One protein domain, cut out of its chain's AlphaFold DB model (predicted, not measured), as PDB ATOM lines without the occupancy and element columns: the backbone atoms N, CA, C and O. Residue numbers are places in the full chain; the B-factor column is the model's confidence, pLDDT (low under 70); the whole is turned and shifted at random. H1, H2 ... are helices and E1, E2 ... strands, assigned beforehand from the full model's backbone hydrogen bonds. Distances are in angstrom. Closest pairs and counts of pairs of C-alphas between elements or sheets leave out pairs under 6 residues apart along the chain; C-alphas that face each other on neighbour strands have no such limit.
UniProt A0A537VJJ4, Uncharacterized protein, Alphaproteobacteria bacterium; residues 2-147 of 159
ATOM      1  N   GLY A   2      -4.169  34.542   6.228       37.78
ATOM      2  CA  GLY A   2      -3.407  33.891   5.162       37.78
ATOM      3  C   GLY A   2      -1.947  34.331   5.201       37.78
ATOM      4  O   GLY A   2      -1.659  35.525   5.187       37.78
ATOM      5  N   LEU A   3      -1.034  33.364   5.282       44.72
ATOM      6  CA  LEU A   3       0.397  33.589   5.130       44.72
ATOM      7  C   LEU A   3       0.642  34.055   3.694       44.72
ATOM      8  O   LEU A   3       0.704  33.243   2.772       44.72
ATOM      9  N   PHE A   4       0.772  35.366   3.499       49.16
ATOM     10  CA  PHE A   4       1.364  35.913   2.288       49.16
ATOM     11  C   PHE A   4       2.779  35.343   2.191       49.16
ATOM     12  O   PHE A   4       3.691  35.798   2.884       49.16
ATOM     13  N   ARG A   5       2.963  34.307   1.365       44.22
ATOM     14  CA  ARG A   5       4.295  33.889   0.933       44.22
ATOM     15  C   ARG A   5       4.929  35.125   0.306       44.22
ATOM     16  O   ARG A   5       4.509  35.558  -0.763       44.22
ATOM     17  N   ARG A   6       5.900  35.736   0.993       47.97
ATOM     18  CA  ARG A   6       6.764  36.740   0.372       47.97
ATOM     19  C   ARG A   6       7.414  36.035  -0.807       47.97
ATOM     20  O   ARG A   6       8.206  35.118  -0.600       47.97
ATOM     21  N   ASN A   7       7.029  36.425  -2.016       47.78
ATOM     22  CA  ASN A   7       7.692  35.991  -3.232       47.78
ATOM     23  C   ASN A   7       9.064  36.672  -3.213       47.78
ATOM     24  O   ASN A   7       9.211  37.814  -3.640       47.78
ATOM     25  N   VAL A   8      10.029  36.055  -2.527       50.25
ATOM     26  CA  VAL A   8      11.392  36.575  -2.467       50.25
ATOM     27  C   VAL A   8      11.940  36.414  -3.878       50.25
ATOM     28  O   VAL A   8      11.923  35.288  -4.377       50.25
ATOM     29  N   PRO A   9      12.398  37.494  -4.536       58.00
ATOM     30  CA  PRO A   9      13.052  37.366  -5.823       58.00
ATOM     31  C   PRO A   9      14.193  36.368  -5.671       58.00
ATOM     32  O   PRO A   9      15.131  36.611  -4.909       58.00
ATOM     33  N   ILE A  10      14.063  35.219  -6.333       62.47
ATOM     34  CA  ILE A  10      15.005  34.103  -6.188       62.47
ATOM     35  C   ILE A  10      16.400  34.557  -6.653       62.47
ATOM     36  O   ILE A  10      17.419  34.087  -6.149       62.47
ATOM     37  N   HIS A  11      16.448  35.562  -7.536       72.69
ATOM     38  CA  HIS A  11      17.669  36.074  -8.128       72.69
ATOM     39  C   HIS A  11      17.690  37.608  -8.147       72.69
ATOM     40  O   HIS A  11      16.917  38.260  -8.848       72.69
ATOM     41  N   TYR A  12      18.603  38.185  -7.366       84.31
ATOM     42  CA  TYR A  12      18.990  39.587  -7.480       84.31
ATOM     43  C   TYR A  12      20.065  39.707  -8.557       84.31
ATOM     44  O   TYR A  12      21.123  39.091  -8.434       84.31
ATOM     45  N   ILE A  13      19.812  40.499  -9.596       88.25
ATOM     46  CA  ILE A  13      20.765  40.673 -10.693       88.25
ATOM     47  C   ILE A  13      21.630  41.894 -10.383       88.25
ATOM     48  O   ILE A  13      21.071  42.985 -10.277       88.25
ATOM     49  N   PRO A  14      22.955  41.770 -10.213       88.06
ATOM     50  CA  PRO A  14      23.803  42.925  -9.940       88.06
ATOM     51  C   PRO A  14      23.759  43.905 -11.117       88.06
ATOM     52  O   PRO A  14      23.888  43.507 -12.274       88.06
ATOM     53  N   VAL A  15      23.583  45.195 -10.823       88.25
ATOM     54  CA  VAL A  15      23.529  46.255 -11.836       88.25
ATOM     55  C   VAL A  15      24.537  47.345 -11.524       88.25
ATOM     56  O   VAL A  15      24.622  47.843 -10.403       88.25
ATOM     57  N   HIS A  16      25.280  47.746 -12.554       85.50
ATOM     58  CA  HIS A  16      26.197  48.872 -12.465       85.50
ATOM     59  C   HIS A  16      25.429  50.192 -12.247       85.50
ATOM     60  O   HIS A  16      24.434  50.414 -12.947       85.50
ATOM     61  N   PRO A  17      25.884  51.093 -11.356       84.38
ATOM     62  CA  PRO A  17      25.229  52.375 -11.081       84.38
ATOM     63  C   PRO A  17      24.856  53.182 -12.330       84.38
ATOM     64  O   PRO A  17      23.732  53.670 -12.437       84.38
ATOM     65  N   ASP A  18      25.746  53.230 -13.320       85.38
ATOM     66  CA  ASP A  18      25.516  53.957 -14.579       85.38
ATOM     67  C   ASP A  18      24.311  53.445 -15.360       85.38
ATOM     68  O   ASP A  18      23.676  54.193 -16.101       85.38
ATOM     69  N   ASN A  19      23.982  52.164 -15.206       84.56
ATOM     70  CA  ASN A  19      22.827  51.598 -15.871       84.56
ATOM     71  C   ASN A  19      21.548  51.923 -15.121       84.56
ATOM     72  O   ASN A  19      20.514  51.868 -15.759       84.56
ATOM     73  N   ILE A  20      21.564  52.306 -13.836       84.94
ATOM     74  CA  ILE A  20      20.362  52.552 -13.014       84.94
ATOM     75  C   ILE A  20      19.543  53.728 -13.540       84.94
ATOM     76  O   ILE A  20      18.326  53.599 -13.666       84.94
ATOM     77  N   ALA A  21      20.195  54.833 -13.896       85.75
ATOM     78  CA  ALA A  21      19.516  56.033 -14.378       85.75
ATOM     79  C   ALA A  21      19.052  55.929 -15.844       85.75
ATOM     80  O   ALA A  21      18.198  56.704 -16.276       85.75
ATOM     81  N   LYS A  22      19.595  54.975 -16.614       88.88
ATOM     82  CA  LYS A  22      19.244  54.796 -18.027       88.88
ATOM     83  C   LYS A  22      17.847  54.205 -18.195       88.88
ATOM     84  O   LYS A  22      17.440  53.307 -17.448       88.88
ATOM     85  N   LYS A  23      17.157  54.698 -19.227       89.31
ATOM     86  CA  LYS A  23      15.829  54.262 -19.688       89.31
ATOM     87  C   LYS A  23      15.947  53.332 -20.900       89.31
ATOM     88  O   LYS A  23      15.233  53.492 -21.884       89.31
ATOM     89  N   ASP A  24      16.902  52.419 -20.830       92.12
ATOM     90  CA  ASP A  24      17.131  51.430 -21.875       92.12
ATOM     91  C   ASP A  24      16.133  50.278 -21.722       92.12
ATOM     92  O   ASP A  24      15.704  49.952 -20.609       92.12
ATOM     93  N   TRP A  25      15.798  49.640 -22.838       93.25
ATOM     94  CA  TRP A  25      15.115  48.358 -22.851       93.25
ATOM     95  C   TRP A  25      15.946  47.309 -22.128       93.25
ATOM     96  O   TRP A  25      17.151  47.169 -22.353       93.25
ATOM     97  N   ILE A  26      15.268  46.544 -21.284       92.75
ATOM     98  CA  ILE A  26      15.801  45.361 -20.635       92.75
ATOM     99  C   ILE A  26      15.345  44.169 -21.464       92.75
ATOM    100  O   ILE A  26      14.156  43.848 -21.500       92.75
ATOM    101  N   ILE A  27      16.297  43.542 -22.147       92.81
ATOM    102  CA  ILE A  27      16.067  42.388 -23.009       92.81
ATOM    103  C   ILE A  27      16.605  41.150 -22.306       92.81
ATOM    104  O   ILE A  27      17.792  41.069 -21.980       92.81
ATOM    105  N   LEU A  28      15.730  40.178 -22.093       91.69
ATOM    106  CA  LEU A  28      16.067  38.875 -21.562       91.69
ATOM    107  C   LEU A  28      15.978  37.843 -22.679       91.69
ATOM    108  O   LEU A  28      14.906  37.621 -23.241       91.69
ATOM    109  N   LEU A  29      17.110  37.221 -22.992       90.44
ATOM    110  CA  LEU A  29      17.191  36.138 -23.963       90.44
ATOM    111  C   LEU A  29      17.296  34.801 -23.244       90.44
ATOM    112  O   LEU A  29      18.033  34.686 -22.274       90.44
ATOM    113  N   GLU A  30      16.601  33.795 -23.743       87.31
ATOM    114  CA  GLU A  30      16.621  32.423 -23.244       87.31
ATOM    115  C   GLU A  30      17.212  31.481 -24.298       87.31
ATOM    116  O   GLU A  30      16.995  31.670 -25.496       87.31
ATOM    117  N   ALA A  31      17.928  30.442 -23.865       79.75
ATOM    118  CA  ALA A  31      18.376  29.373 -24.755       79.75
ATOM    119  C   ALA A  31      17.189  28.547 -25.291       79.75
ATOM    120  O   ALA A  31      16.427  27.950 -24.531       79.75
ATOM    121  N   GLY A  32      17.055  28.467 -26.619       66.00
ATOM    122  CA  GLY A  32      15.908  27.840 -27.288       66.00
ATOM    123  C   GLY A  32      15.773  26.325 -27.083       66.00
ATOM    124  O   GLY A  32      14.704  25.774 -27.327       66.00
ATOM    125  N   THR A  33      16.814  25.651 -26.588       59.22
ATOM    126  CA  THR A  33      16.856  24.189 -26.401       59.22
ATOM    127  C   THR A  33      16.067  23.681 -25.191       59.22
ATOM    128  O   THR A  33      15.926  22.473 -25.017       59.22
ATOM    129  N   ILE A  34      15.545  24.575 -24.347       58.34
ATOM    130  CA  ILE A  34      14.978  24.207 -23.040       58.34
ATOM    131  C   ILE A  34      13.462  23.960 -23.104       58.34
ATOM    132  O   ILE A  34      12.931  23.235 -22.265       58.34
ATOM    133  N   VAL A  35      12.749  24.492 -24.108       51.06
ATOM    134  CA  VAL A  35      11.267  24.477 -24.147       51.06
ATOM    135  C   VAL A  35      10.696  23.918 -25.465       51.06
ATOM    136  O   VAL A  35       9.563  24.201 -25.840       51.06
ATOM    137  N   GLY A  36      11.450  23.067 -26.167       51.41
ATOM    138  CA  GLY A  36      10.972  22.325 -27.343       51.41
ATOM    139  C   GLY A  36      11.827  22.532 -28.598       51.41
ATOM    140  O   GLY A  36      12.846  23.217 -28.541       51.41
ATOM    141  N   PRO A  37      11.447  21.922 -29.738       49.94
ATOM    142  CA  PRO A  37      12.229  21.959 -30.971       49.94
ATOM    143  C   PRO A  37      12.101  23.331 -31.648       49.94
ATOM    144  O   PRO A  37      11.335  23.508 -32.591       49.94
ATOM    145  N   SER A  38      12.836  24.323 -31.150       56.41
ATOM    146  CA  SER A  38      13.045  25.588 -31.852       56.41
ATOM    147  C   SER A  38      14.288  25.485 -32.733       56.41
ATOM    148  O   SER A  38      15.330  25.008 -32.285       56.41
ATOM    149  N   ALA A  39      14.201  25.959 -33.976       63.00
ATOM    150  CA  ALA A  39      15.369  26.105 -34.848       63.00
ATOM    151  C   ALA A  39      16.325  27.217 -34.362       63.00
ATOM    152  O   ALA A  39      17.489  27.269 -34.764       63.00
ATOM    153  N   GLU A  40      15.841  28.115 -33.500       70.56
ATOM    154  CA  GLU A  40      16.592  29.261 -32.999       70.56
ATOM    155  C   GLU A  40      17.315  28.922 -31.690       70.56
ATOM    156  O   GLU A  40      16.708  28.469 -30.719       70.56
ATOM    157  N   LYS A  41      18.628  29.189 -31.645       77.56
ATOM    158  CA  LYS A  41      19.470  28.945 -30.457       77.56
ATOM    159  C   LYS A  41      19.118  29.855 -29.279       77.56
ATOM    160  O   LYS A  41      19.348  29.484 -28.130       77.56
ATOM    161  N   LEU A  42      18.584  31.040 -29.560       84.06
ATOM    162  CA  LEU A  42      18.189  32.044 -28.578       84.06
ATOM    163  C   LEU A  42      16.798  32.567 -28.915       84.06
ATOM    164  O   LEU A  42      16.515  32.826 -30.079       84.06
ATOM    165  N   ARG A  43      15.971  32.782 -27.892       86.75
ATOM    166  CA  ARG A  43      14.643  33.392 -28.001       86.75
ATOM    167  C   ARG A  43      14.500  34.565 -27.044       86.75
ATOM    168  O   ARG A  43      15.174  34.614 -26.020       86.75
ATOM    169  N   VAL A  44      13.604  35.496 -27.354       89.94
ATOM    170  CA  VAL A  44      13.269  36.598 -26.442       89.94
ATOM    171  C   VAL A  44      12.313  36.072 -25.376       89.94
ATOM    172  O   VAL A  44      11.195  35.681 -25.695       89.94
ATOM    173  N   ALA A  45      12.754  36.050 -24.123       89.81
ATOM    174  CA  ALA A  45      11.931  35.648 -22.984       89.81
ATOM    175  C   ALA A  45      11.140  36.830 -22.410       89.81
ATOM    176  O   ALA A  45       9.971  36.699 -22.063       89.81
ATOM    177  N   LEU A  46      11.780  37.999 -22.317       90.50
ATOM    178  CA  LEU A  46      11.167  39.219 -21.802       90.50
ATOM    179  C   LEU A  46      11.803  40.434 -22.473       90.50
ATOM    180  O   LEU A  46      13.023  40.515 -22.594       90.50
ATOM    181  N   ALA A  47      10.982  41.405 -22.851       93.56
ATOM    182  CA  ALA A  47      11.436  42.728 -23.246       93.56
ATOM    183  C   ALA A  47      10.610  43.763 -22.486       93.56
ATOM    184  O   ALA A  47       9.394  43.834 -22.655       93.56
ATOM    185  N   THR A  48      11.247  44.537 -21.607       92.44
ATOM    186  CA  THR A  48      10.532  45.503 -20.765       92.44
ATOM    187  C   THR A  48      11.336  46.771 -20.512       92.44
ATOM    188  O   THR A  48      12.563  46.753 -20.459       92.44
ATOM    189  N   LEU A  49      10.622  47.881 -20.335       91.75
ATOM    190  CA  LEU A  49      11.158  49.136 -19.801       91.75
ATOM    191  C   LEU A  49      10.946  49.241 -18.283       91.75
ATOM    192  O   LEU A  49      11.475  50.151 -17.640       91.75
ATOM    193  N   GLU A  50      10.167  48.328 -17.695       89.12
ATOM    194  CA  GLU A  50       9.936  48.305 -16.259       89.12
ATOM    195  C   GLU A  50      11.198  47.895 -15.517       89.12
ATOM    196  O   GLU A  50      11.754  46.810 -15.701       89.12
ATOM    197  N   LYS A  51      11.627  48.768 -14.610       86.75
ATOM    198  CA  LYS A  51      12.871  48.591 -13.885       86.75
ATOM    199  C   LYS A  51      12.647  48.683 -12.390       86.75
ATOM    200  O   LYS A  51      12.473  49.763 -11.831       86.75
ATOM    201  N   LYS A  52      12.706  47.530 -11.729       89.25
ATOM    202  CA  LYS A  52      12.624  47.423 -10.270       89.25
ATOM    203  C   LYS A  52      14.035  47.245  -9.716       89.25
ATOM    204  O   LYS A  52      14.610  46.169  -9.839       89.25
ATOM    205  N   VAL A  53      14.605  48.308  -9.144       89.00
ATOM    206  CA  VAL A  53      15.949  48.282  -8.540       89.00
ATOM    207  C   VAL A  53      15.842  48.278  -7.020       89.00
ATOM    208  O   VAL A  53      15.144  49.101  -6.436       89.00
ATOM    209  N   VAL A  54      16.569  47.367  -6.383       89.81
ATOM    210  CA  VAL A  54      16.736  47.288  -4.932       89.81
ATOM    211  C   VAL A  54      18.174  47.655  -4.592       89.81
ATOM    212  O   VAL A  54      19.110  47.045  -5.104       89.81
ATOM    213  N   THR A  55      18.349  48.628  -3.702       90.12
ATOM    214  CA  THR A  55      19.661  48.976  -3.144       90.12
ATOM    215  C   THR A  55      19.851  48.252  -1.819       90.12
ATOM    216  O   THR A  55      18.997  48.322  -0.936       90.12
ATOM    217  N   LYS A  56      20.980  47.567  -1.671       89.00
ATOM    218  CA  LYS A  56      21.445  46.969  -0.419       89.00
ATOM    219  C   LYS A  56      22.778  47.596  -0.035       89.00
ATOM    220  O   LYS A  56      23.420  48.225  -0.863       89.00
ATOM    221  N   TYR A  57      23.188  47.434   1.213       87.88
ATOM    222  CA  TYR A  57      24.492  47.890   1.682       87.88
ATOM    223  C   TYR A  57      25.317  46.679   2.091       87.88
ATOM    224  O   TYR A  57      24.801  45.779   2.758       87.88
ATOM    225  N   ASN A  58      26.579  46.645   1.675       85.38
ATOM    226  CA  ASN A  58      27.498  45.599   2.106       85.38
ATOM    227  C   ASN A  58      28.067  45.880   3.507       85.38
ATOM    228  O   ASN A  58      27.776  46.906   4.120       85.38
ATOM    229  N   ILE A  59      28.901  44.966   4.012       85.88
ATOM    230  CA  ILE A  59      29.508  45.044   5.356       85.88
ATOM    231  C   ILE A  59      30.321  46.342   5.549       85.88
ATOM    232  O   ILE A  59      30.448  46.833   6.665       85.88
ATOM    233  N   PHE A  60      30.813  46.939   4.459       89.69
ATOM    234  CA  PHE A  60      31.543  48.210   4.459       89.69
ATOM    235  C   PHE A  60      30.650  49.432   4.184       89.69
ATOM    236  O   PHE A  60      31.163  50.482   3.801       89.69
ATOM    237  N   MET A  61      29.325  49.307   4.337       87.88
ATOM    238  CA  MET A  61      28.341  50.371   4.086       87.88
ATOM    239  C   MET A  61      28.367  50.934   2.654       87.88
ATOM    240  O   MET A  61      27.892  52.043   2.411       87.88
ATOM    241  N   ARG A  62      28.890  50.185   1.675       87.50
ATOM    242  CA  ARG A  62      28.843  50.599   0.265       87.50
ATOM    243  C   ARG A  62      27.521  50.153  -0.363       87.50
ATOM    244  O   ARG A  62      27.130  49.003  -0.141       87.50
ATOM    245  N   PRO A  63      26.843  51.024  -1.132       89.50
ATOM    246  CA  PRO A  63      25.610  50.660  -1.809       89.50
ATOM    247  C   PRO A  63      25.891  49.675  -2.949       89.50
ATOM    248  O   PRO A  63      26.777  49.881  -3.775       89.50
ATOM    249  N   GLU A  64      25.101  48.614  -2.999       90.06
ATOM    250  CA  GLU A  64      25.043  47.626  -4.067       90.06
ATOM    251  C   GLU A  64      23.635  47.629  -4.653       90.06
ATOM    252  O   GLU A  64      22.641  47.578  -3.923       90.06
ATOM    253  N   HIS A  65      23.539  47.694  -5.976       91.00
ATOM    254  CA  HIS A  65      22.265  47.824  -6.667       91.00
ATOM    255  C   HIS A  65      21.930  46.552  -7.426       91.00
ATOM    256  O   HIS A  65      22.768  45.979  -8.122       91.00
ATOM    257  N   TYR A  66      20.673  46.142  -7.310       90.75
ATOM    258  CA  TYR A  66      20.189  44.899  -7.875       90.75
ATOM    259  C   TYR A  66      18.908  45.125  -8.666       90.75
ATOM    260  O   TYR A  66      17.960  45.711  -8.150       90.75
ATOM    261  N   LEU A  67      18.857  44.633  -9.900       90.50
ATOM    262  CA  LEU A  67      17.634  44.550 -10.687       90.50
ATOM    263  C   LEU A  67      16.840  43.310 -10.273       90.50
ATOM    264  O   LEU A  67      17.388  42.219 -10.103       90.50
ATOM    265  N   VAL A  68      15.536  43.507 -10.126       89.31
ATOM    266  CA  VAL A  68      14.558  42.467  -9.838       89.31
ATOM    267  C   VAL A  68      13.697  42.272 -11.079       89.31
ATOM    268  O   VAL A  68      12.918  43.154 -11.441       89.31
ATOM    269  N   LEU A  69      13.841  41.108 -11.710       87.25
ATOM    270  CA  LEU A  69      12.996  40.652 -12.810       87.25
ATOM    271  C   LEU A  69      12.229  39.408 -12.374       87.25
ATOM    272  O   LEU A  69      12.778  38.518 -11.722       87.25
ATOM    273  N   GLU A  70      10.956  39.357 -12.733       82.06
ATOM    274  CA  GLU A  70      10.124  38.185 -12.498       82.06
ATOM    275  C   GLU A  70      10.488  37.076 -13.493       82.06
ATOM    276  O   GLU A  70      10.739  37.350 -14.664       82.06
ATOM    277  N   GLY A  71      10.571  35.829 -13.021       77.44
ATOM    278  CA  GLY A  71      10.900  34.675 -13.868       77.44
ATOM    279  C   GLY A  71      12.361  34.584 -14.328       77.44
ATOM    280  O   GLY A  71      12.700  33.668 -15.072       77.44
ATOM    281  N   TYR A  72      13.245  35.484 -13.883       84.25
ATOM    282  CA  TYR A  72      14.662  35.410 -14.228       84.25
ATOM    283  C   TYR A  72      15.335  34.197 -13.578       84.25
ATOM    284  O   TYR A  72      15.443  34.134 -12.358       84.25
ATOM    285  N   ASP A  73      15.848  33.287 -14.405       82.44
ATOM    286  CA  ASP A  73      16.762  32.212 -14.002       82.44
ATOM    287  C   ASP A  73      18.124  32.402 -14.706       82.44
ATOM    288  O   ASP A  73      18.196  32.266 -15.933       82.44
ATOM    289  N   PRO A  74      19.211  32.695 -13.963       81.00
ATOM    290  CA  PRO A  74      20.533  32.959 -14.534       81.00
ATOM    291  C   PRO A  74      21.152  31.765 -15.270       81.00
ATOM    292  O   PRO A  74      22.128  31.941 -15.994       81.00
ATOM    293  N   ARG A  75      20.641  30.543 -15.079       77.56
ATOM    294  CA  ARG A  75      21.160  29.343 -15.754       77.56
ATOM    295  C   ARG A  75      20.764  29.286 -17.221       77.56
ATOM    296  O   ARG A  75      21.465  28.660 -18.010       77.56
ATOM    297  N   ILE A  76      19.632  29.896 -17.558       80.44
ATOM    298  CA  ILE A  76      18.997  29.751 -18.870       80.44
ATOM    299  C   ILE A  76      18.805  31.095 -19.574       80.44
ATOM    300  O   ILE A  76      18.588  31.109 -20.784       80.44
ATOM    301  N   HIS A  77      18.928  32.210 -18.839       86.25
ATOM    302  CA  HIS A  77      18.718  33.552 -19.364       86.25
ATOM    303  C   HIS A  77      19.984  34.417 -19.418       86.25
ATOM    304  O   HIS A  77      20.771  34.474 -18.472       86.25
ATOM    305  N   ALA A  78      20.102  35.200 -20.489       88.38
ATOM    306  CA  ALA A  78      21.077  36.268 -20.668       88.38
ATOM    307  C   ALA A  78      20.383  37.641 -20.667       88.38
ATOM    308  O   ALA A  78      19.376  37.836 -21.348       88.38
ATOM    309  N   LEU A  79      20.931  38.596 -19.909       89.94
ATOM    310  CA  LEU A  79      20.398  39.954 -19.763       89.94
ATOM    311  C   LEU A  79      21.175  40.948 -20.636       89.94
ATOM    312  O   LEU A  79      22.398  41.029 -20.534       89.94
ATOM    313  N   TYR A  80      20.459  41.765 -21.405       90.56
ATOM    314  CA  TYR A  80      21.007  42.857 -22.207       90.56
ATOM    315  C   TYR A  80      20.270  44.170 -21.931       90.56
ATOM    316  O   TYR A  80      19.059  44.190 -21.715       90.56
ATOM    317  N   TYR A  81      21.014  45.275 -21.978       90.94
ATOM    318  CA  TYR A  81      20.464  46.630 -21.995       90.94
ATOM    319  C   TYR A  81      20.589  47.185 -23.410       90.94
ATOM    320  O   TYR A  81      21.684  47.176 -23.974       90.94
ATOM    321  N   CYS A  82      19.486  47.656 -23.983       91.62
ATOM    322  CA  CYS A  82      19.461  48.191 -25.337       91.62
ATOM    323  C   CYS A  82      18.747  49.551 -25.359       91.62
ATOM    324  O   CYS A  82      17.632  49.646 -24.852       91.62
ATOM    325  N   PRO A  83      19.338  50.617 -25.924       92.38
ATOM    326  CA  PRO A  83      18.615  51.873 -26.103       92.38
ATOM    327  C   PRO A  83      17.423  51.688 -27.055       92.38
ATOM    328  O   PRO A  83      17.332  50.701 -27.786       92.38
ATOM    329  N   GLN A  84      16.504  52.656 -27.080       94.25
ATOM    330  CA  GLN A  84      15.401  52.648 -28.042       94.25
ATOM    331  C   GLN A  84      15.944  52.638 -29.478       94.25
ATOM    332  O   GLN A  84      16.662  53.551 -29.888       94.25
ATOM    333  N   LEU A  85      15.565  51.616 -30.243       92.06
ATOM    334  CA  LEU A  85      15.899  51.504 -31.659       92.06
ATOM    335  C   LEU A  85      14.751  52.027 -32.524       92.06
ATOM    336  O   LEU A  85      13.594  52.052 -32.097       92.06
ATOM    337  N   TYR A  86      15.074  52.431 -33.748       92.81
ATOM    338  CA  TYR A  86      14.121  52.970 -34.711       92.81
ATOM    339  C   TYR A  86      14.336  52.319 -36.073       92.81
ATOM    340  O   TYR A  86      15.468  51.999 -36.439       92.81
ATOM    341  N   ARG A  87      13.259  52.179 -36.846       90.69
ATOM    342  CA  ARG A  87      13.320  51.813 -38.265       90.69
ATOM    343  C   ARG A  87      12.651  52.869 -39.127       90.69
ATOM    344  O   ARG A  87      11.800  53.617 -38.654       90.69
ATOM    345  N   TYR A  88      13.028  52.899 -40.397       92.19
ATOM    346  CA  TYR A  88      12.305  53.671 -41.396       92.19
ATOM    347  C   TYR A  88      11.083  52.891 -41.877       92.19
ATOM    348  O   TYR A  88      11.195  51.714 -42.219       92.19
ATOM    349  N   ASP A  89       9.937  53.560 -41.906       91.00
ATOM    350  CA  ASP A  89       8.723  53.058 -42.548       91.00
ATOM    351  C   ASP A  89       8.746  53.311 -44.073       91.00
ATOM    352  O   ASP A  89       9.649  53.986 -44.582       91.00
ATOM    353  N   ALA A  90       7.748  52.812 -44.809       90.38
ATOM    354  CA  ALA A  90       7.581  53.009 -46.253       90.38
ATOM    355  C   ALA A  90       7.610  54.497 -46.658       90.38
ATOM    356  O   ALA A  90       8.170  54.857 -47.693       90.38
ATOM    357  N   ASP A  91       7.113  55.371 -45.780       91.31
ATOM    358  CA  ASP A  91       7.114  56.828 -45.949       91.31
ATOM    359  C   ASP A  91       8.429  57.508 -45.505       91.31
ATOM    360  O   ASP A  91       8.478  58.729 -45.341       91.31
ATOM    361  N   LYS A  92       9.502  56.740 -45.252       89.69
ATOM    362  CA  LYS A  92      10.798  57.208 -44.708       89.69
ATOM    363  C   LYS A  92      10.694  57.941 -43.364       89.69
ATOM    364  O   LYS A  92      11.561  58.744 -43.017       89.69
ATOM    365  N   LYS A  93       9.661  57.654 -42.574       91.69
ATOM    366  CA  LYS A  93       9.519  58.167 -41.203       91.69
ATOM    367  C   LYS A  93      10.199  57.229 -40.214       91.69
ATOM    368  O   LYS A  93      10.127  56.016 -40.379       91.69
ATOM    369  N   LEU A  94      10.844  57.792 -39.193       92.94
ATOM    370  CA  LEU A  94      11.429  57.016 -38.098       92.94
ATOM    371  C   LEU A  94      10.329  56.572 -37.132       92.94
ATOM    372  O   LEU A  94       9.667  57.407 -36.516       92.94
ATOM    373  N   VAL A  95      10.166  55.261 -36.988       93.81
ATOM    374  CA  VAL A  95       9.206  54.625 -36.081       93.81
ATOM    375  C   VAL A  95       9.984  53.849 -35.015       93.81
ATOM    376  O   VAL A  95      10.917  53.120 -35.375       93.81
ATOM    377  N   PRO A  96       9.673  54.017 -33.714       93.88
ATOM    378  CA  PRO A  96      10.330  53.265 -32.651       93.88
ATOM    379  C   PRO A  96       9.998  51.777 -32.769       93.88
ATOM    380  O   PRO A  96       8.847  51.415 -32.999       93.88
ATOM    381  N   LEU A  97      11.011  50.931 -32.601       93.00
ATOM    382  CA  LEU A  97      10.829  49.487 -32.519       93.00
ATOM    383  C   LEU A  97      10.227  49.087 -31.175       93.00
ATOM    384  O   LEU A  97      10.572  49.652 -30.132       93.00
ATOM    385  N   GLU A  98       9.369  48.076 -31.203       93.25
ATOM    386  CA  GLU A  98       8.854  47.461 -29.988       93.25
ATOM    387  C   GLU A  98       9.933  46.618 -29.301       93.25
ATOM    388  O   GLU A  98      10.882  46.136 -29.928       93.25
ATOM    389  N   GLY A  99       9.789  46.406 -27.991       90.38
ATOM    390  CA  GLY A  99      10.762  45.645 -27.207       90.38
ATOM    391  C   GLY A  99      11.018  44.238 -27.755       90.38
ATOM    392  O   GLY A  99      12.158  43.780 -27.748       90.38
ATOM    393  N   GLU A 100       9.987  43.567 -28.274       91.38
ATOM    394  CA  GLU A 100      10.133  42.241 -28.881       91.38
ATOM    395  C   GLU A 100      10.951  42.293 -30.183       91.38
ATOM    396  O   GLU A 100      11.820  41.446 -30.397       91.38
ATOM    397  N   GLU A 101      10.734  43.305 -31.030       92.56
ATOM    398  CA  GLU A 101      11.514  43.516 -32.258       92.56
ATOM    399  C   GLU A 101      12.984  43.793 -31.930       92.56
ATOM    400  O   GLU A 101      13.881  43.185 -32.517       92.56
ATOM    401  N   ILE A 102      13.237  44.658 -30.941       92.94
ATOM    402  CA  ILE A 102      14.584  44.919 -30.420       92.94
ATOM    403  C   ILE A 102      15.205  43.618 -29.909       92.94
ATOM    404  O   ILE A 102      16.342  43.301 -30.251       92.94
ATOM    405  N   GLY A 103      14.453  42.832 -29.140       91.44
ATOM    406  CA  GLY A 103      14.912  41.554 -28.614       91.44
ATOM    407  C   GLY A 103      15.321  40.573 -29.710       91.44
ATOM    408  O   GLY A 103      16.380  39.956 -29.602       91.44
ATOM    409  N   LYS A 104      14.537  40.468 -30.791       91.50
ATOM    410  CA  LYS A 104      14.855  39.614 -31.948       91.50
ATOM    411  C   LYS A 104      16.138  40.064 -32.640       91.50
ATOM    412  O   LYS A 104      16.981  39.227 -32.952       91.50
ATOM    413  N   LEU A 105      16.327  41.371 -32.821       90.69
ATOM    414  CA  LEU A 105      17.560  41.919 -33.392       90.69
ATOM    415  C   LEU A 105      18.780  41.617 -32.515       90.69
ATOM    416  O   LEU A 105      19.819  41.202 -33.026       90.69
ATOM    417  N   VAL A 106      18.653  41.779 -31.192       90.56
ATOM    418  CA  VAL A 106      19.724  41.434 -30.246       90.56
ATOM    419  C   VAL A 106      20.027  39.939 -30.321       90.56
ATOM    420  O   VAL A 106      21.193  39.574 -30.455       90.56
ATOM    421  N   ALA A 107      19.003  39.080 -30.299       90.06
ATOM    422  CA  ALA A 107      19.161  37.632 -30.397       90.06
ATOM    423  C   ALA A 107      19.908  37.225 -31.672       90.06
ATOM    424  O   ALA A 107      20.883  36.483 -31.583       90.06
ATOM    425  N   GLN A 108      19.525  37.774 -32.828       87.88
ATOM    426  CA  GLN A 108      20.196  37.530 -34.107       87.88
ATOM    427  C   GLN A 108      21.658  37.995 -34.096       87.88
ATOM    428  O   GLN A 108      22.539  37.273 -34.562       87.88
ATOM    429  N   ALA A 109      21.936  39.173 -33.530       86.75
ATOM    430  CA  ALA A 109      23.290  39.718 -33.458       86.75
ATOM    431  C   ALA A 109      24.231  38.837 -32.622       86.75
ATOM    432  O   ALA A 109      25.401  38.677 -32.971       86.75
ATOM    433  N   VAL A 110      23.727  38.237 -31.537       85.75
ATOM    434  CA  VAL A 110      24.534  37.371 -30.664       85.75
ATOM    435  C   VAL A 110      24.489  35.892 -31.054       85.75
ATOM    436  O   VAL A 110      25.334  35.129 -30.594       85.75
ATOM    437  N   GLN A 111      23.577  35.475 -31.940       80.88
ATOM    438  CA  GLN A 111      23.344  34.069 -32.297       80.88
ATOM    439  C   GLN A 111      24.603  33.346 -32.793       80.88
ATOM    440  O   GLN A 111      24.829  32.188 -32.443       80.88
ATOM    441  N   ASN A 112      25.455  34.036 -33.556       71.81
ATOM    442  CA  ASN A 112      26.704  33.474 -34.082       71.81
ATOM    443  C   ASN A 112      27.816  33.357 -33.026       71.81
ATOM    444  O   ASN A 112      28.741  32.570 -33.201       71.81
ATOM    445  N   GLY A 113      27.734  34.118 -31.931       67.81
ATOM    446  CA  GLY A 113      28.669  34.035 -30.804       67.81
ATOM    447  C   GLY A 113      28.304  32.955 -29.781       67.81
ATOM    448  O   GLY A 113      29.079  32.685 -28.865       67.81
ATOM    449  N   VAL A 114      27.129  32.330 -29.915       66.44
ATOM    450  CA  VAL A 114      26.637  31.323 -28.970       66.44
ATOM    451  C   VAL A 114      27.312  29.985 -29.256       66.44
ATOM    452  O   VAL A 114      26.958  29.265 -30.195       66.44
ATOM    453  N   VAL A 115      28.280  29.637 -28.408       64.06
ATOM    454  CA  VAL A 115      28.872  28.297 -28.376       64.06
ATOM    455  C   VAL A 115      27.929  27.379 -27.611       64.06
ATOM    456  O   VAL A 115      27.783  27.487 -26.393       64.06
ATOM    457  N   GLU A 116      27.290  26.467 -28.334       63.38
ATOM    458  CA  GLU A 116      26.503  25.402 -27.728       63.38
ATOM    459  C   GLU A 116      27.456  24.462 -26.984       63.38
ATOM    460  O   GLU A 116      28.304  23.798 -27.585       63.38
ATOM    461  N   LYS A 117      27.378  24.457 -25.651       60.75
ATOM    462  CA  LYS A 117      28.134  23.499 -24.849       60.75
ATOM    463  C   LYS A 117      27.411  22.167 -24.892       60.75
ATOM    464  O   LYS A 117      26.244  22.091 -24.511       60.75
ATOM    465  N   GLN A 118      28.124  21.124 -25.308       58.09
ATOM    466  CA  GLN A 118      27.607  19.773 -25.167       58.09
ATOM    467  C   GLN A 118      27.333  19.480 -23.683       58.09
ATOM    468  O   GLN A 118      28.104  19.926 -22.821       58.09
ATOM    469  N   PRO A 119      26.239  18.766 -23.369       63.22
ATOM    470  CA  PRO A 119      25.977  18.322 -22.012       63.22
ATOM    471  C   PRO A 119      27.161  17.527 -21.441       63.22
ATOM    472  O   PRO A 119      27.925  16.902 -22.169       63.22
ATOM    473  N   TRP A 120      27.305  17.536 -20.117       65.38
ATOM    474  CA  TRP A 120      28.375  16.816 -19.410       65.38
ATOM    475  C   TRP A 120      28.204  15.285 -19.430       65.38
ATOM    476  O   TRP A 120      29.100  14.563 -18.998       65.38
ATOM    477  N   TYR A 121      27.058  14.794 -19.908       67.06
ATOM    478  CA  TYR A 121      26.771  13.377 -20.107       67.06
ATOM    479  C   TYR A 121      26.956  12.983 -21.574       67.06
ATOM    480  O   TYR A 121      26.721  13.779 -22.484       67.06
ATOM    481  N   ALA A 122      27.355  11.730 -21.801       63.69
ATOM    482  CA  ALA A 122      27.462  11.177 -23.144       63.69
ATOM    483  C   ALA A 122      26.094  11.243 -23.853       63.69
ATOM    484  O   ALA A 122      25.079  10.930 -23.220       63.69
ATOM    485  N   PRO A 123      26.041  11.637 -25.141       64.50
ATOM    486  CA  PRO A 123      24.802  11.661 -25.907       64.50
ATOM    487  C   PRO A 123      24.052  10.335 -25.779       64.50
ATOM    488  O   PRO A 123      24.645   9.263 -25.904       64.50
ATOM    489  N   SER A 124      22.738  10.396 -25.561       63.59
ATOM    490  CA  SER A 124      21.887   9.200 -25.471       63.59
ATOM    491  C   SER A 124      21.906   8.368 -26.756       63.59
ATOM    492  O   SER A 124      21.634   7.175 -26.720       63.59
ATOM    493  N   GLU A 125      22.304   8.968 -27.878       66.44
ATOM    494  CA  GLU A 125      22.582   8.292 -29.148       66.44
ATOM    495  C   GLU A 125      23.720   7.260 -29.051       66.44
ATOM    496  O   GLU A 125      23.755   6.317 -29.838       66.44
ATOM    497  N   MET A 126      24.629   7.414 -28.079       63.56
ATOM    498  CA  MET A 126      25.692   6.448 -27.779       63.56
ATOM    499  C   MET A 126      25.220   5.325 -26.845       63.56
ATOM    500  O   MET A 126      25.937   4.338 -26.666       63.56
ATOM    501  N   LEU A 127      24.036   5.452 -26.236       67.06
ATOM    502  CA  LEU A 127      23.458   4.386 -25.428       67.06
ATOM    503  C   LEU A 127      22.886   3.311 -26.349       67.06
ATOM    504  O   LEU A 127      22.277   3.584 -27.385       67.06
ATOM    505  N   SER A 128      23.085   2.054 -25.958       67.94
ATOM    506  CA  SER A 128      22.490   0.940 -26.680       67.94
ATOM    507  C   SER A 128      20.972   1.108 -26.717       67.94
ATOM    508  O   SER A 128      20.343   1.293 -25.680       67.94
ATOM    509  N   ARG A 129      20.372   0.977 -27.904       70.81
ATOM    510  CA  ARG A 129      18.909   0.873 -28.050       70.81
ATOM    511  C   ARG A 129      18.360  -0.454 -27.521       70.81
ATOM    512  O   ARG A 129      17.154  -0.672 -27.565       70.81
ATOM    513  N   LYS A 130      19.237  -1.363 -27.086       70.38
ATOM    514  CA  LYS A 130      18.820  -2.602 -26.444       70.38
ATOM    515  C   LYS A 130      18.216  -2.268 -25.081       70.38
ATOM    516  O   LYS A 130      18.784  -1.444 -24.362       70.38
ATOM    517  N   PRO A 131      17.086  -2.888 -24.720       65.50
ATOM    518  CA  PRO A 131      16.531  -2.725 -23.389       65.50
ATOM    519  C   PRO A 131      17.579  -3.142 -22.349       65.50
ATOM    520  O   PRO A 131      18.277  -4.139 -22.521       65.50
ATOM    521  N   ILE A 132      17.705  -2.360 -21.273       67.06
ATOM    522  CA  ILE A 132      18.642  -2.637 -20.164       67.06
ATOM    523  C   ILE A 132      18.311  -3.984 -19.500       67.06
ATOM    524  O   ILE A 132      19.186  -4.647 -18.950       67.06
ATOM    525  N   VAL A 133      17.049  -4.401 -19.590       71.50
ATOM    526  CA  VAL A 133      16.558  -5.688 -19.116       71.50
ATOM    527  C   VAL A 133      15.981  -6.438 -20.309       71.50
ATOM    528  O   VAL A 133      14.902  -6.107 -20.793       71.50
ATOM    529  N   ASP A 134      16.717  -7.438 -20.782       61.28
ATOM    530  CA  ASP A 134      16.272  -8.369 -21.818       61.28
ATOM    531  C   ASP A 134      15.848  -9.672 -21.126       61.28
ATOM    532  O   ASP A 134      16.599 -10.638 -20.997       61.28
ATOM    533  N   GLY A 135      14.657  -9.637 -20.537       63.25
ATOM    534  CA  GLY A 135      14.045 -10.761 -19.841       63.25
ATOM    535  C   GLY A 135      12.532 -10.630 -19.921       63.25
ATOM    536  O   GLY A 135      12.017  -9.513 -19.931       63.25
ATOM    537  N   LYS A 136      11.812 -11.755 -20.000       59.53
ATOM    538  CA  LYS A 136      10.348 -11.762 -19.883       59.53
ATOM    539  C   LYS A 136       9.975 -11.151 -18.531       59.53
ATOM    540  O   LYS A 136      10.075 -11.816 -17.503       59.53
ATOM    541  N   MET A 137       9.609  -9.874 -18.534       55.41
ATOM    542  CA  MET A 137       9.021  -9.209 -17.384       55.41
ATOM    543  C   MET A 137       7.583  -9.718 -17.243       55.41
ATOM    544  O   MET A 137       6.665  -9.103 -17.769       55.41
ATOM    545  N   ASP A 138       7.389 -10.840 -16.545       57.00
ATOM    546  CA  ASP A 138       6.095 -11.179 -15.927       57.00
ATOM    547  C   ASP A 138       5.917 -10.298 -14.680       57.00
ATOM    548  O   ASP A 138       5.938 -10.751 -13.537       57.00
ATOM    549  N   ILE A 139       5.855  -8.989 -14.905       58.69
ATOM    550  CA  ILE A 139       5.584  -8.001 -13.870       58.69
ATOM    551  C   ILE A 139       4.379  -7.224 -14.380       58.69
ATOM    552  O   ILE A 139       4.502  -6.461 -15.340       58.69
ATOM    553  N   ASP A 140       3.215  -7.456 -13.772       53.94
ATOM    554  CA  ASP A 140       2.024  -6.633 -13.975       53.94
ATOM    555  C   ASP A 140       2.358  -5.211 -13.512       53.94
ATOM    556  O   ASP A 140       2.295  -4.875 -12.328       53.94
ATOM    557  N   PHE A 141       2.788  -4.369 -14.450       53.00
ATOM    558  CA  PHE A 141       2.840  -2.937 -14.225       53.00
ATOM    559  C   PHE A 141       1.396  -2.452 -14.170       53.00
ATOM    560  O   PHE A 141       0.754  -2.295 -15.210       53.00
ATOM    561  N   ASP A 142       0.894  -2.234 -12.955       53.44
ATOM    562  CA  ASP A 142      -0.361  -1.529 -12.716       53.44
ATOM    563  C   ASP A 142      -0.302  -0.206 -13.490       53.44
ATOM    564  O   ASP A 142       0.491   0.697 -13.200       53.44
ATOM    565  N   SER A 143      -1.066  -0.143 -14.577       56.41
ATOM    566  CA  SER A 143      -1.012   0.970 -15.512       56.41
ATOM    567  C   SER A 143      -1.656   2.186 -14.856       56.41
ATOM    568  O   SER A 143      -2.869   2.264 -14.676       56.41
ATOM    569  N   VAL A 144      -0.836   3.165 -14.481       49.16
ATOM    570  CA  VAL A 144      -1.337   4.477 -14.071       49.16
ATOM    571  C   VAL A 144      -1.752   5.218 -15.338       49.16
ATOM    572  O   VAL A 144      -0.934   5.831 -16.022       49.16
ATOM    573  N   VAL A 145      -3.038   5.117 -15.675       55.94
ATOM    574  CA  VAL A 145      -3.671   5.922 -16.721       55.94
ATOM    575  C   VAL A 145      -3.728   7.365 -16.227       55.94
ATOM    576  O   VAL A 145      -4.418   7.678 -15.259       55.94
ATOM    577  N   VAL A 146      -2.979   8.253 -16.876       54.72
ATOM    578  CA  VAL A 146      -3.128   9.698 -16.689       54.72
ATOM    579  C   VAL A 146      -4.091  10.165 -17.774       54.72
ATOM    580  O   VAL A 146      -3.730  10.161 -18.950       54.72
ATOM    581  N   ASP A 147      -5.330  10.478 -17.390       44.53
ATOM    582  CA  ASP A 147      -6.398  10.865 -18.317       44.53
ATOM    583  C   ASP A 147      -5.943  11.978 -19.275       44.53
ATOM    584  O   ASP A 147      -5.546  13.073 -18.866       44.53
TER     585      ASP A 147
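This is residues 2 to 147 of the 159 residues of an uncharacterized protein of Alphaproteobacteria bacterium (UniProt A0A537VJJ4). Little of this extended model is regular: a small three-stranded sheet with helix H2 over one face, two further hairpins, E3-E4 and E6-E7, and a long free tail, residues 117 to 147. Named elements, mixed in class, hold 55 of 146 printed residues, in the order H1, E1 to E7, H2; the antiparallel sheet runs E2-E1-E5. The radius of gyration of the C-alphas is 23.0 A; they span 70 by 52 by 34 A.

Find C-alpha 25 at (15.115, 48.358, -22.851), where E1, residues 25 to 31, begins its 19.4 A. Its neighbours are E2, 42 to 48, and E5, 77 to 82. H2, 99 to 111, runs 17.8 A to (23.344, 34.069, -32.297). Elsewhere find H1, 17 to 20; E3, 52 to 57; E4, 63 to 68; E6, 86 to 88; E7, 94 to 96.

Within hydrogen-bond range are N 28 and O 46 of hairpin E1-E2, 2.8 A, and N 27 and O 80 of E1-E5, 2.9 A. H2 is on this sheet, two layers, a helix on one face, at height 6.7 A; the closest C-alphas of E2 and H2, Ala 47 and Gly 99, are 5.0 A apart. Every O i to N i+4 pair of H2 is within range; H1 is too short for one.

The farthest C-alphas, Asp 91 and Asp 138, are 74.3 A apart. The printed part has no cut; pLDDT is under 70 in 49 residues, among them 134 to 147.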